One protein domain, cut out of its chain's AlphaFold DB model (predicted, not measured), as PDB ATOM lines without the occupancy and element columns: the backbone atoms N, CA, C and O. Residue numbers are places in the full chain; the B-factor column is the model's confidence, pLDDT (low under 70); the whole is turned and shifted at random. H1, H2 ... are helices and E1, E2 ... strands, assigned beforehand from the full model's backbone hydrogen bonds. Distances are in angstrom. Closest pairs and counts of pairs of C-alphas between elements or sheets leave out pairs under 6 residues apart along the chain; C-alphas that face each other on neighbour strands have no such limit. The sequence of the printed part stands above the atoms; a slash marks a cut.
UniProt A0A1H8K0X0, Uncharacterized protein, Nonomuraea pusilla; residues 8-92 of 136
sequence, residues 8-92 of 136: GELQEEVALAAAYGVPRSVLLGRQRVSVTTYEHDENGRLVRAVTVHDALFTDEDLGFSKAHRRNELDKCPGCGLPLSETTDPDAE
ATOM      1  N   GLY A   8     -43.064 -48.901   6.717       91.00
ATOM      2  CA  GLY A   8     -44.315 -48.157   6.544       91.00
ATOM      3  C   GLY A   8     -44.155 -46.941   5.633       91.00
ATOM      4  O   GLY A   8     -44.861 -46.833   4.637       91.00
ATOM      5  N   GLU A   9     -43.162 -46.088   5.898       94.12
ATOM      6  CA  GLU A   9     -42.873 -44.915   5.052       94.12
ATOM      7  C   GLU A   9     -42.609 -45.321   3.600       94.12
ATOM      8  O   GLU A   9     -43.086 -44.695   2.655       94.12
ATOM      9  N   LEU A  10     -41.870 -46.414   3.407       94.81
ATOM     10  CA  LEU A  10     -41.552 -46.895   2.075       94.81
ATOM     11  C   LEU A  10     -42.797 -47.420   1.341       94.81
ATOM     12  O   LEU A  10     -42.940 -47.189   0.141       94.81
ATOM     13  N   GLN A  11     -43.718 -48.088   2.040       94.75
ATOM     14  CA  GLN A  11     -44.998 -48.503   1.465       94.75
ATOM     15  C   GLN A  11     -45.869 -47.303   1.080       94.75
ATOM     16  O   GLN A  11     -46.438 -47.302  -0.012       94.75
ATOM     17  N   GLU A  12     -45.937 -46.281   1.934       96.75
ATOM     18  CA  GLU A  12     -46.688 -45.051   1.661       96.75
ATOM     19  C   GLU A  12     -46.158 -44.325   0.423       96.75
ATOM     20  O   GLU A  12     -46.935 -43.945  -0.450       96.75
ATOM     21  N   GLU A  13     -44.839 -44.189   0.288       97.50
ATOM     22  CA  GLU A  13     -44.218 -43.557  -0.881       97.50
ATOM     23  C   GLU A  13     -44.529 -44.296  -2.182       97.50
ATOM     24  O   GLU A  13     -44.820 -43.665  -3.198       97.50
ATOM     25  N   VAL A  14     -44.454 -45.630  -2.170       97.69
ATOM     26  CA  VAL A  14     -44.751 -46.434  -3.361       97.69
ATOM     27  C   VAL A  14     -46.235 -46.365  -3.704       97.69
ATOM     28  O   VAL A  14     -46.572 -46.213  -4.878       97.69
ATOM     29  N   ALA A  15     -47.118 -46.419  -2.705       97.56
ATOM     30  CA  ALA A  15     -48.555 -46.266  -2.908       97.56
ATOM     31  C   ALA A  15     -48.895 -44.878  -3.478       97.56
ATOM     32  O   ALA A  15     -49.672 -44.767  -4.428       97.56
ATOM     33  N   LEU A  16     -48.261 -43.821  -2.960       98.19
ATOM     34  CA  LEU A  16     -48.428 -42.459  -3.456       98.19
ATOM     35  C   LEU A  16     -47.924 -42.322  -4.899       98.19
ATOM     36  O   LEU A  16     -48.613 -41.758  -5.747       98.19
ATOM     37  N   ALA A  17     -46.755 -42.887  -5.204       98.06
ATOM     38  CA  ALA A  17     -46.186 -42.880  -6.550       98.06
ATOM     39  C   ALA A  17     -47.102 -43.598  -7.553       98.06
ATOM     40  O   ALA A  17     -47.376 -43.068  -8.633       98.06
ATOM     41  N   ALA A  18     -47.647 -44.754  -7.160       97.44
ATOM     42  CA  ALA A  18     -48.615 -45.501  -7.953       97.44
ATOM     43  C   ALA A  18     -49.901 -44.694  -8.206       97.44
ATOM     44  O   ALA A  18     -50.374 -44.657  -9.340       97.44
ATOM     45  N   ALA A  19     -50.424 -43.995  -7.192       97.75
ATOM     46  CA  ALA A  19     -51.613 -43.151  -7.326       97.75
ATOM     47  C   ALA A  19     -51.419 -41.991  -8.321       97.75
ATOM     48  O   ALA A  19     -52.352 -41.634  -9.040       97.75
ATOM     49  N   TYR A  20     -50.208 -41.432  -8.401       97.56
ATOM     50  CA  TYR A  20     -49.857 -40.386  -9.370       97.56
ATOM     51  C   TYR A  20     -49.378 -40.921 -10.727       97.56
ATOM     52  O   TYR A  20     -49.139 -40.130 -11.640       97.56
ATOM     53  N   GLY A  21     -49.220 -42.238 -10.884       96.50
ATOM     54  CA  GLY A  21     -48.714 -42.841 -12.119       96.50
ATOM     55  C   GLY A  21     -47.259 -42.471 -12.432       96.50
ATOM     56  O   GLY A  21     -46.875 -42.435 -13.602       96.50
ATOM     57  N   VAL A  22     -46.449 -42.182 -11.410       97.88
ATOM     58  CA  VAL A  22     -45.034 -41.809 -11.558       97.88
ATOM     59  C   VAL A  22     -44.116 -42.818 -10.857       97.88
ATOM     60  O   VAL A  22     -44.532 -43.466  -9.898       97.88
ATOM     61  N   PRO A  23     -42.853 -42.964 -11.291       97.56
ATOM     62  CA  PRO A  23     -41.857 -43.727 -10.541       97.56
ATOM     63  C   PRO A  23     -41.639 -43.127  -9.148       97.56
ATOM     64  O   PRO A  23     -41.607 -41.901  -9.000       97.56
ATOM     65  N   ARG A  24     -41.406 -43.973  -8.135       97.50
ATOM     66  CA  ARG A  24     -41.106 -43.520  -6.766       97.50
ATOM     67  C   ARG A  24     -39.927 -42.552  -6.748       97.50
ATOM     68  O   ARG A  24     -39.994 -41.518  -6.098       97.50
ATOM     69  N   SER A  25     -38.859 -42.858  -7.476       97.75
ATOM     70  CA  SER A  25     -37.679 -42.002  -7.555       97.75
ATOM     71  C   SER A  25     -38.021 -40.598  -8.060       97.75
ATOM     72  O   SER A  25     -37.549 -39.619  -7.490       97.75
ATOM     73  N   VAL A  26     -38.884 -40.484  -9.074       97.25
ATOM     74  CA  VAL A  26     -39.343 -39.201  -9.627       97.25
ATOM     75  C   VAL A  26     -40.230 -38.462  -8.626       97.25
ATOM     76  O   VAL A  26     -40.030 -37.266  -8.427       97.25
ATOM     77  N   LEU A  27     -41.145 -39.163  -7.943       97.50
ATOM     78  CA  LEU A  27     -41.936 -38.587  -6.846       97.50
ATOM     79  C   LEU A  27     -41.030 -37.996  -5.750       97.50
ATOM     80  O   LEU A  27     -41.316 -36.930  -5.215       97.50
ATOM     81  N   LEU A  28     -39.910 -38.663  -5.460       96.94
ATOM     82  CA  LEU A  28     -38.901 -38.235  -4.488       96.94
ATOM     83  C   LEU A  28     -37.886 -37.219  -5.044       96.94
ATOM     84  O   LEU A  28     -36.901 -36.906  -4.375       96.94
ATOM     85  N   GLY A  29     -38.114 -36.692  -6.249       97.12
ATOM     86  CA  GLY A  29     -37.325 -35.603  -6.824       97.12
ATOM     87  C   GLY A  29     -36.193 -36.027  -7.759       97.12
ATOM     88  O   GLY A  29     -35.387 -35.176  -8.140       97.12
ATOM     89  N   ARG A  30     -36.109 -37.299  -8.177       96.38
ATOM     90  CA  ARG A  30     -35.174 -37.711  -9.236       96.38
ATOM     91  C   ARG A  30     -35.501 -36.955 -10.520       96.38
ATOM     92  O   ARG A  30     -36.570 -37.129 -11.105       96.38
ATOM     93  N   GLN A  31     -34.546 -36.160 -10.988       95.62
ATOM     94  CA  GLN A  31     -34.617 -35.526 -12.298       95.62
ATOM     95  C   GLN A  31     -34.079 -36.476 -13.366       95.62
ATOM     96  O   GLN A  31     -33.082 -37.168 -13.157       95.62
ATOM     97  N   ARG A  32     -34.754 -36.503 -14.514       94.38
ATOM     98  CA  ARG A  32     -34.319 -37.282 -15.672       94.38
ATOM     99  C   ARG A  32     -33.171 -36.584 -16.376       94.38
ATOM    100  O   ARG A  32     -33.230 -35.379 -16.612       94.38
ATOM    101  N   VAL A  33     -32.159 -37.355 -16.747       94.25
ATOM    102  CA  VAL A  33     -31.026 -36.846 -17.519       94.25
ATOM    103  C   VAL A  33     -31.282 -37.072 -19.004       94.25
ATOM    104  O   VAL A  33     -31.714 -38.148 -19.422       94.25
ATOM    105  N   SER A  34     -31.003 -36.049 -19.809       96.62
ATOM    106  CA  SER A  34     -31.001 -36.139 -21.268       96.62
ATOM    107  C   SER A  34     -29.652 -35.719 -21.825       96.62
ATOM    108  O   SER A  34     -29.114 -34.688 -21.423       96.62
ATOM    109  N   VAL A  35     -29.137 -36.482 -22.781       97.38
ATOM    110  CA  VAL A  35     -27.906 -36.172 -23.509       97.38
ATOM    111  C   VAL A  35     -28.268 -35.922 -24.964       97.38
ATOM    112  O   VAL A  35     -28.845 -36.795 -25.609       97.38
ATOM    113  N   THR A  36     -27.932 -34.738 -25.478       98.25
ATOM    114  CA  THR A  36     -28.088 -34.413 -26.901       98.25
ATOM    115  C   THR A  36     -26.733 -34.479 -27.592       98.25
ATOM    116  O   THR A  36     -25.825 -33.723 -27.252       98.25
ATOM    117  N   THR A  37     -26.595 -35.372 -28.567       98.31
ATOM    118  CA  THR A  37     -25.410 -35.497 -29.419       98.31
ATOM    119  C   THR A  37     -25.652 -34.769 -30.735       98.31
ATOM    120  O   THR A  37     -26.653 -35.024 -31.407       98.31
ATOM    121  N   TYR A  38     -24.733 -33.874 -31.096       98.38
ATOM    122  CA  TYR A  38     -24.771 -33.095 -32.331       98.38
ATOM    123  C   TYR A  38     -23.681 -33.584 -33.287       98.38
ATOM    124  O   TYR A  38     -22.504 -33.591 -32.929       98.38
ATOM    125  N   GLU A  39     -24.058 -33.958 -34.502       97.94
ATOM    126  CA  GLU A  39     -23.132 -34.316 -35.577       97.94
ATOM    127  C   GLU A  39     -23.075 -33.163 -36.584       97.94
ATOM    128  O   GLU A  39     -24.116 -32.648 -37.008       97.94
ATOM    129  N   HIS A  40     -21.862 -32.759 -36.958       98.44
ATOM    130  CA  HIS A  40     -21.608 -31.685 -37.917       98.44
ATOM    131  C   HIS A  40     -20.874 -32.241 -39.143       98.44
ATOM    132  O   HIS A  40     -20.109 -33.196 -39.016       98.44
ATOM    133  N   ASP A  41     -21.114 -31.656 -40.316       98.00
ATOM    134  CA  ASP A  41     -20.370 -31.979 -41.537       98.00
ATOM    135  C   ASP A  41     -18.981 -31.314 -41.573       98.00
ATOM    136  O   ASP A  41     -18.595 -30.557 -40.680       98.00
ATOM    137  N   GLU A  42     -18.224 -31.576 -42.641       97.38
ATOM    138  CA  GLU A  42     -16.895 -30.992 -42.879       97.38
ATOM    139  C   GLU A  42     -16.914 -29.455 -42.993       97.38
ATOM    140  O   GLU A  42     -15.895 -28.806 -42.769       97.38
ATOM    141  N   ASN A  43     -18.073 -28.858 -43.292       97.75
ATOM    142  CA  ASN A  43     -18.268 -27.409 -43.357       97.75
ATOM    143  C   ASN A  43     -18.735 -26.817 -42.013       97.75
ATOM    144  O   ASN A  43     -19.091 -25.637 -41.954       97.75
ATOM    145  N   GLY A  44     -18.780 -27.621 -40.943       97.31
ATOM    146  CA  GLY A  44     -19.242 -27.213 -39.618       97.31
ATOM    147  C   GLY A  44     -20.756 -27.010 -39.514       97.31
ATOM    148  O   GLY A  44     -21.224 -26.412 -38.545       97.31
ATOM    149  N   ARG A  45     -21.548 -27.477 -40.487       97.31
ATOM    150  CA  ARG A  45     -23.014 -27.387 -40.444       97.31
ATOM    151  C   ARG A  45     -23.579 -28.552 -39.651       97.31
ATOM    152  O   ARG A  45     -23.169 -29.691 -39.843       97.31
ATOM    153  N   LEU A  46     -24.551 -28.275 -38.786       98.06
ATOM    154  CA  LEU A  46     -25.265 -29.315 -38.049       98.06
ATOM    155  C   LEU A  46     -26.062 -30.195 -39.022       98.06
ATOM    156  O   LEU A  46     -26.962 -29.698 -39.700       98.06
ATOM    157  N   VAL A  47     -25.763 -31.492 -39.057       98.19
ATOM    158  CA  VAL A  47     -26.451 -32.471 -39.920       98.19
ATOM    159  C   VAL A  47     -27.350 -33.424 -39.143       98.19
ATOM    160  O   VAL A  47     -28.303 -33.961 -39.707       98.19
ATOM    161  N   ARG A  48     -27.099 -33.618 -37.843       97.88
ATOM    162  CA  ARG A  48     -27.930 -34.474 -36.991       97.88
ATOM    163  C   ARG A  48     -27.878 -34.024 -35.538       97.88
ATOM    164  O   ARG A  48     -26.817 -33.689 -35.024       97.88
ATOM    165  N   ALA A  49     -29.019 -34.075 -34.864       98.31
ATOM    166  CA  ALA A  49     -29.115 -33.939 -33.418       98.31
ATOM    167  C   ALA A  49     -29.930 -35.115 -32.867       98.31
ATOM    168  O   ALA A  49     -31.046 -35.359 -33.327       98.31
ATOM    169  N   VAL A  50     -29.374 -35.858 -31.912       98.38
ATOM    170  CA  VAL A  50     -30.049 -36.986 -31.253       98.38
ATOM    171  C   VAL A  50     -30.086 -36.728 -29.759       98.38
ATOM    172  O   VAL A  50     -29.036 -36.646 -29.132       98.38
ATOM    173  N   THR A  51     -31.282 -36.636 -29.181       98.00
ATOM    174  CA  THR A  51     -31.466 -36.574 -27.727       98.00
ATOM    175  C   THR A  51     -31.834 -37.953 -27.199       98.00
ATOM    176  O   THR A  51     -32.849 -38.526 -27.593       98.00
ATOM    177  N   VAL A  52     -31.014 -38.483 -26.296       97.56
ATOM    178  CA  VAL A  52     -31.281 -39.723 -25.564       97.56
ATOM    179  C   VAL A  52     -31.625 -39.365 -24.127       97.56
ATOM    180  O   VAL A  52     -30.934 -38.565 -23.497       97.56
ATOM    181  N   HIS A  53     -32.691 -39.960 -23.603       95.56
ATOM    182  CA  HIS A  53     -33.092 -39.814 -22.208       95.56
ATOM    183  C   HIS A  53     -32.772 -41.085 -21.430       95.56
ATOM    184  O   HIS A  53     -32.841 -42.188 -21.976       95.56
ATOM    185  N   ASP A  54     -32.506 -40.934 -20.139       95.56
ATOM    186  CA  ASP A  54     -32.526 -42.059 -19.214       95.56
ATOM    187  C   ASP A  54     -33.907 -42.744 -19.159       95.56
ATOM    188  O   ASP A  54     -34.939 -42.196 -19.578       95.56
ATOM    189  N   ALA A  55     -33.937 -43.970 -18.635       95.81
ATOM    190  CA  ALA A  55     -35.189 -44.678 -18.416       95.81
ATOM    191  C   ALA A  55     -36.072 -43.912 -17.414       95.81
ATOM    192  O   ALA A  55     -35.609 -43.411 -16.383       95.81
ATOM    193  N   LEU A  56     -37.373 -43.833 -17.711       95.50
ATOM    194  CA  LEU A  56     -38.338 -43.214 -16.800       95.50
ATOM    195  C   LEU A  56     -38.414 -43.991 -15.480       95.50
ATOM    196  O   LEU A  56     -38.401 -43.383 -14.415       95.50
ATOM    197  N   PHE A  57     -38.437 -45.319 -15.548       97.00
ATOM    198  CA  PHE A  57     -38.375 -46.191 -14.381       97.00
ATOM    199  C   PHE A  57     -36.973 -46.775 -14.262       97.00
ATOM    200  O   PHE A  57     -36.465 -47.362 -15.216       97.00
ATOM    201  N   THR A  58     -36.363 -46.613 -13.094       96.69
ATOM    202  CA  THR A  58     -35.146 -47.348 -12.742       96.69
ATOM    203  C   THR A  58     -35.491 -48.790 -12.359       96.69
ATOM    204  O   THR A  58     -36.651 -49.102 -12.071       96.69
ATOM    205  N   ASP A  59     -34.498 -49.675 -12.303       97.44
ATOM    206  CA  ASP A  59     -34.713 -51.056 -11.846       97.44
ATOM    207  C   ASP A  59     -35.250 -51.111 -10.408       97.44
ATOM    208  O   ASP A  59     -36.104 -51.941 -10.088       97.44
ATOM    209  N   GLU A  60     -34.811 -50.182  -9.556       96.62
ATOM    210  CA  GLU A  60     -35.316 -50.021  -8.192       96.62
ATOM    211  C   GLU A  60     -36.799 -49.609  -8.189       96.62
ATOM    212  O   GLU A  60     -37.607 -50.220  -7.487       96.62
ATOM    213  N   ASP A  61     -37.193 -48.641  -9.029       98.00
ATOM    214  CA  ASP A  61     -38.600 -48.236  -9.169       98.00
ATOM    215  C   ASP A  61     -39.485 -49.405  -9.612       98.00
ATOM    216  O   ASP A  61     -40.594 -49.590  -9.100       98.00
ATOM    217  N   LEU A  62     -38.996 -50.211 -10.556       97.94
ATOM    218  CA  LEU A  62     -39.691 -51.411 -11.011       97.94
ATOM    219  C   LEU A  62     -39.790 -52.458  -9.899       97.94
ATOM    220  O   LEU A  62     -40.841 -53.084  -9.752       97.94
ATOM    221  N   GLY A  63     -38.728 -52.639  -9.111       97.88
ATOM    222  CA  GLY A  63     -38.710 -53.531  -7.954       97.88
ATOM    223  C   GLY A  63     -39.800 -53.171  -6.949       97.88
ATOM    224  O   GLY A  63     -40.635 -54.014  -6.610       97.88
ATOM    225  N   PHE A  64     -39.864 -51.899  -6.552       97.50
ATOM    226  CA  PHE A  64     -40.896 -51.407  -5.643       97.50
ATOM    227  C   PHE A  64     -42.304 -51.504  -6.226       97.50
ATOM    228  O   PHE A  64     -43.215 -51.957  -5.537       97.50
ATOM    229  N   SER A  65     -42.485 -51.156  -7.500       97.19
ATOM    230  CA  SER A  65     -43.796 -51.233  -8.159       97.19
ATOM    231  C   SER A  65     -44.324 -52.671  -8.204       97.19
ATOM    232  O   SER A  65     -45.494 -52.924  -7.918       97.19
ATOM    233  N   LYS A  66     -43.452 -53.644  -8.507       98.06
ATOM    234  CA  LYS A  66     -43.796 -55.075  -8.487       98.06
ATOM    235  C   LYS A  66     -44.114 -55.562  -7.075       98.06
ATOM    236  O   LYS A  66     -45.097 -56.279  -6.897       98.06
ATOM    237  N   ALA A  67     -43.312 -55.173  -6.084       97.00
ATOM    238  CA  ALA A  67     -43.537 -55.541  -4.687       97.00
ATOM    239  C   ALA A  67     -44.869 -54.985  -4.167       97.00
ATOM    240  O   ALA A  67     -45.655 -55.726  -3.580       97.00
ATOM    241  N   HIS A  68     -45.166 -53.718  -4.458       96.75
ATOM    242  CA  HIS A  68     -46.446 -53.105  -4.123       96.75
ATOM    243  C   HIS A  68     -47.607 -53.820  -4.812       96.75
ATOM    244  O   HIS A  68     -48.563 -54.197  -4.143       96.75
ATOM    245  N   ARG A  69     -47.501 -54.128  -6.112       97.94
ATOM    246  CA  ARG A  69     -48.546 -54.888  -6.810       97.94
ATOM    247  C   ARG A  69     -48.773 -56.269  -6.194       97.94
ATOM    248  O   ARG A  69     -49.920 -56.690  -6.093       97.94
ATOM    249  N   ARG A  70     -47.711 -56.969  -5.790       97.62
ATOM    250  CA  ARG A  70     -47.825 -58.265  -5.109       97.62
ATOM    251  C   ARG A  70     -48.527 -58.127  -3.759       97.62
ATOM    252  O   ARG A  70     -49.391 -58.940  -3.479       97.62
ATOM    253  N   ASN A  71     -48.194 -57.098  -2.981       96.25
ATOM    254  CA  ASN A  71     -48.870 -56.800  -1.718       96.25
ATOM    255  C   ASN A  71     -50.366 -56.516  -1.940       96.25
ATOM    256  O   ASN A  71     -51.205 -57.136  -1.306       96.25
ATOM    257  N   GLU A  72     -50.723 -55.671  -2.914       96.94
ATOM    258  CA  GLU A  72     -52.134 -55.397  -3.228       96.94
ATOM    259  C   GLU A  72     -52.905 -56.648  -3.675       96.94
ATOM    260  O   GLU A  72     -54.071 -56.809  -3.329       96.94
ATOM    261  N   LEU A  73     -52.269 -57.536  -4.447       97.81
ATOM    262  CA  LEU A  73     -52.874 -58.807  -4.865       97.81
ATOM    263  C   LEU A  73     -53.012 -59.811  -3.720       97.81
ATOM    264  O   LEU A  73     -53.875 -60.680  -3.790       97.81
ATOM    265  N   ASP A  74     -52.174 -59.694  -2.696       98.00
ATOM    266  CA  ASP A  74     -52.247 -60.512  -1.494       98.00
ATOM    267  C   ASP A  74     -53.252 -59.952  -0.483       98.00
ATOM    268  O   ASP A  74     -53.362 -60.497   0.594       98.00
ATOM    269  N   LYS A  75     -54.013 -58.886  -0.753       97.88
ATOM    270  CA  LYS A  75     -55.024 -58.413   0.206       97.88
ATOM    271  C   LYS A  75     -56.323 -59.204   0.092       97.88
ATOM    272  O   LYS A  75     -56.897 -59.334  -0.990       97.88
ATOM    273  N   CYS A  76     -56.850 -59.655   1.227       97.31
ATOM    274  CA  CYS A  76     -58.195 -60.212   1.308       97.31
ATOM    275  C   CYS A  76     -59.239 -59.130   0.951       97.31
ATOM    276  O   CYS A  76     -59.246 -58.069   1.580       97.31
ATOM    277  N   PRO A  77     -60.168 -59.374   0.005       95.69
ATOM    278  CA  PRO A  77     -61.147 -58.368  -0.423       95.69
ATOM    279  C   PRO A  77     -62.188 -58.023   0.654       95.69
ATOM    280  O   PRO A  77     -62.889 -57.023   0.520       95.69
ATOM    281  N   GLY A  78     -62.314 -58.849   1.699       96.19
ATOM    282  CA  GLY A  78     -63.223 -58.615   2.822       96.19
ATOM    283  C   GLY A  78     -62.596 -57.763   3.924       96.19
ATOM    284  O   GLY A  78     -63.091 -56.682   4.227       96.19
ATOM    285  N   CYS A  79     -61.514 -58.254   4.537       95.19
ATOM    286  CA  CYS A  79     -60.897 -57.613   5.705       95.19
ATOM    287  C   CYS A  79     -59.666 -56.748   5.385       95.19
ATOM    288  O   CYS A  79     -59.215 -56.008   6.254       95.19
ATOM    289  N   GLY A  80     -59.108 -56.829   4.171       96.31
ATOM    290  CA  GLY A  80     -57.924 -56.068   3.754       96.31
ATOM    291  C   GLY A  80     -56.587 -56.559   4.324       96.31
ATOM    292  O   GLY A  80     -55.552 -55.989   3.983       96.31
ATOM    293  N   LEU A  81     -56.595 -57.595   5.168       96.69
ATOM    294  CA  LEU A  81     -55.393 -58.241   5.701       96.69
ATOM    295  C   LEU A  81     -54.703 -59.118   4.637       96.69
ATOM    296  O   LEU A  81     -55.354 -59.477   3.648       96.69
ATOM    297  N   PRO A  82     -53.422 -59.488   4.831       97.44
ATOM    298  CA  PRO A  82     -52.729 -60.410   3.937       97.44
ATOM    299  C   PRO A  82     -53.473 -61.747   3.830       97.44
ATOM    300  O   PRO A  82     -53.798 -62.399   4.821       97.44
ATOM    301  N   LEU A  83     -53.772 -62.156   2.608       97.94
ATOM    302  CA  LEU A  83     -54.498 -63.364   2.258       97.94
ATOM    303  C   LEU A  83     -53.628 -64.576   2.564       97.94
ATOM    304  O   LEU A  83     -54.123 -65.552   3.117       97.94
ATOM    305  N   SER A  84     -52.330 -64.479   2.270       97.56
ATOM    306  CA  SER A  84     -51.335 -65.479   2.650       97.56
ATOM    307  C   SER A  84     -51.327 -65.796   4.150       97.56
ATOM    308  O   SER A  84     -51.144 -66.950   4.513       97.56
ATOM    309  N   GLU A  85     -51.581 -64.803   5.005       97.50
ATOM    310  CA  GLU A  85     -51.649 -64.960   6.462       97.50
ATOM    311  C   GLU A  85     -53.035 -65.449   6.910       97.50
ATOM    312  O   GLU A  85     -53.165 -66.441   7.616       97.50
ATOM    313  N   THR A  86     -54.100 -64.796   6.436       97.38
ATOM    314  CA  THR A  86     -55.481 -65.084   6.866       97.38
ATOM    315  C   THR A  86     -56.051 -66.403   6.345       97.38
ATOM    316  O   THR A  86     -57.103 -66.834   6.816       97.38
ATOM    317  N   THR A  87     -55.399 -67.033   5.366       97.50
ATOM    318  CA  THR A  87     -55.775 -68.361   4.848       97.50
ATOM    319  C   THR A  87     -54.853 -69.479   5.326       97.50
ATOM    320  O   THR A  87     -55.068 -70.633   4.950       97.50
ATOM    321  N   ASP A  88     -53.857 -69.166   6.159       98.12
ATOM    322  CA  ASP A  88     -53.009 -70.168   6.798       98.12
ATOM    323  C   ASP A  88     -53.838 -70.986   7.814       98.12
ATOM    324  O   ASP A  88     -54.465 -70.393   8.699       98.12
ATOM    325  N   PRO A  89     -53.875 -72.332   7.720       98.06
ATOM    326  CA  PRO A  89     -54.550 -73.177   8.704       98.06
ATOM    327  C   PRO A  89     -54.083 -72.945  10.147       98.06
ATOM    328  O   PRO A  89     -54.888 -73.059  11.070       98.06
ATOM    329  N   ASP A  90     -52.818 -72.572  10.353       98.06
ATOM    330  CA  ASP A  90     -52.269 -72.309  11.688       98.06
ATOM    331  C   ASP A  90     -52.804 -70.997  12.296       98.06
ATOM    332  O   ASP A  90     -52.648 -70.750  13.495       98.06
ATOM    333  N   ALA A  91     -53.466 -70.156  11.495       97.50
ATOM    334  CA  ALA A  91     -54.108 -68.928  11.948       97.50
ATOM    335  C   ALA A  91     -55.563 -69.140  12.425       97.50
ATOM    336  O   ALA A  91     -56.242 -68.177  12.804       97.50
ATOM    337  N   GLU A  92     -56.068 -70.380  12.430       97.56
ATOM    338  CA  GLU A  92     -57.422 -70.683  12.896       97.56
ATOM    339  C   GLU A  92     -57.617 -70.269  14.369       97.56
ATOM    340  O   GLU A  92     -56.876 -70.663  15.266       97.56
TER     341      GLU A  92
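Overview. This is residues 8 to 92 of the 136 residues of an uncharacterized protein of Nonomuraea pusilla (UniProt A0A1H8K0X0). Picture a long two-stranded hairpin, E1 and E2, as an arm at one end, a small cluster of the helices H1, H2 and H3 in the middle, and a tail with the short helix H4 at the other end. In the cluster H1 crosses H3 at nearly a right angle, with little H2 beside them on the way to the hairpin. The printed part has 85 residues, with four named helices and two named strands in the order H1, H2, E1, E2, H3, H4; the sheet, in the order E1 - E2, is antiparallel, and the class is mixed, helices and strands. The whole is extended, with a radius of gyration of the C-alphas of 21.9 A and spans of 81 by 21 by 17 A, the length being made by the arm and the tail.

Along the chain. Start at E1, residues 34 to 40, which runs 19.6 A from C-alpha 34 at (-31.001, -36.139, -21.268). E2, residues 46 to 53, comes back over 20.6 A. Next find H3, residues 59 to 73, the longest helix, which runs 20.9 A to C-alpha 73 at (-52.874, -58.807, -4.865). H1, residues 8 to 20, begins at C-alpha 8 at (-44.315, -48.157, 6.544) and runs 18.6 A. H2, residues 24 to 27, and H4, residues 83 to 86, are four residues each.

Arrangement. Look first at the hairpin of E1 and E2, whose directions stand at 165 degrees. The C-alphas of Thr 36 and Thr 51 face each other at 4.1 A, and N 37 and O 50, at 2.8 A, and N 50 and O 37, at 2.9 A, are within hydrogen-bond range. Moving to the helices, H1 and H3 touch, with residues 64 to 68 of H3 alone; the closest C-alphas are those of Val 14 and Phe 64, 6.7 A apart, and the lines are about perpendicular at 86 degrees. H1 touches H2 with residues 13 to 18 alone, closest at the C-alphas of Ala 17 and Arg 24, 5.1 A apart. H2 and H3 only just touch, with 3 pairs of C-alphas within 8 A, through residues 61 to 64 of H3 alone; the closest are those of Arg 24 and Asp 61, 5.9 A apart. H4 touches no helix and is apart from H3. In H1 and H3 every O i to N i+4 pair is within hydrogen-bond range; H2 and H4 are too short for such a pair.

Size, cuts and confidence. The two C-alphas farthest apart are those of Asn 43 and Glu 92, at 81.1 A. The printed part has no cut and no long link. The mean pLDDT of the printed part is 97.1, and no printed residue is under 70.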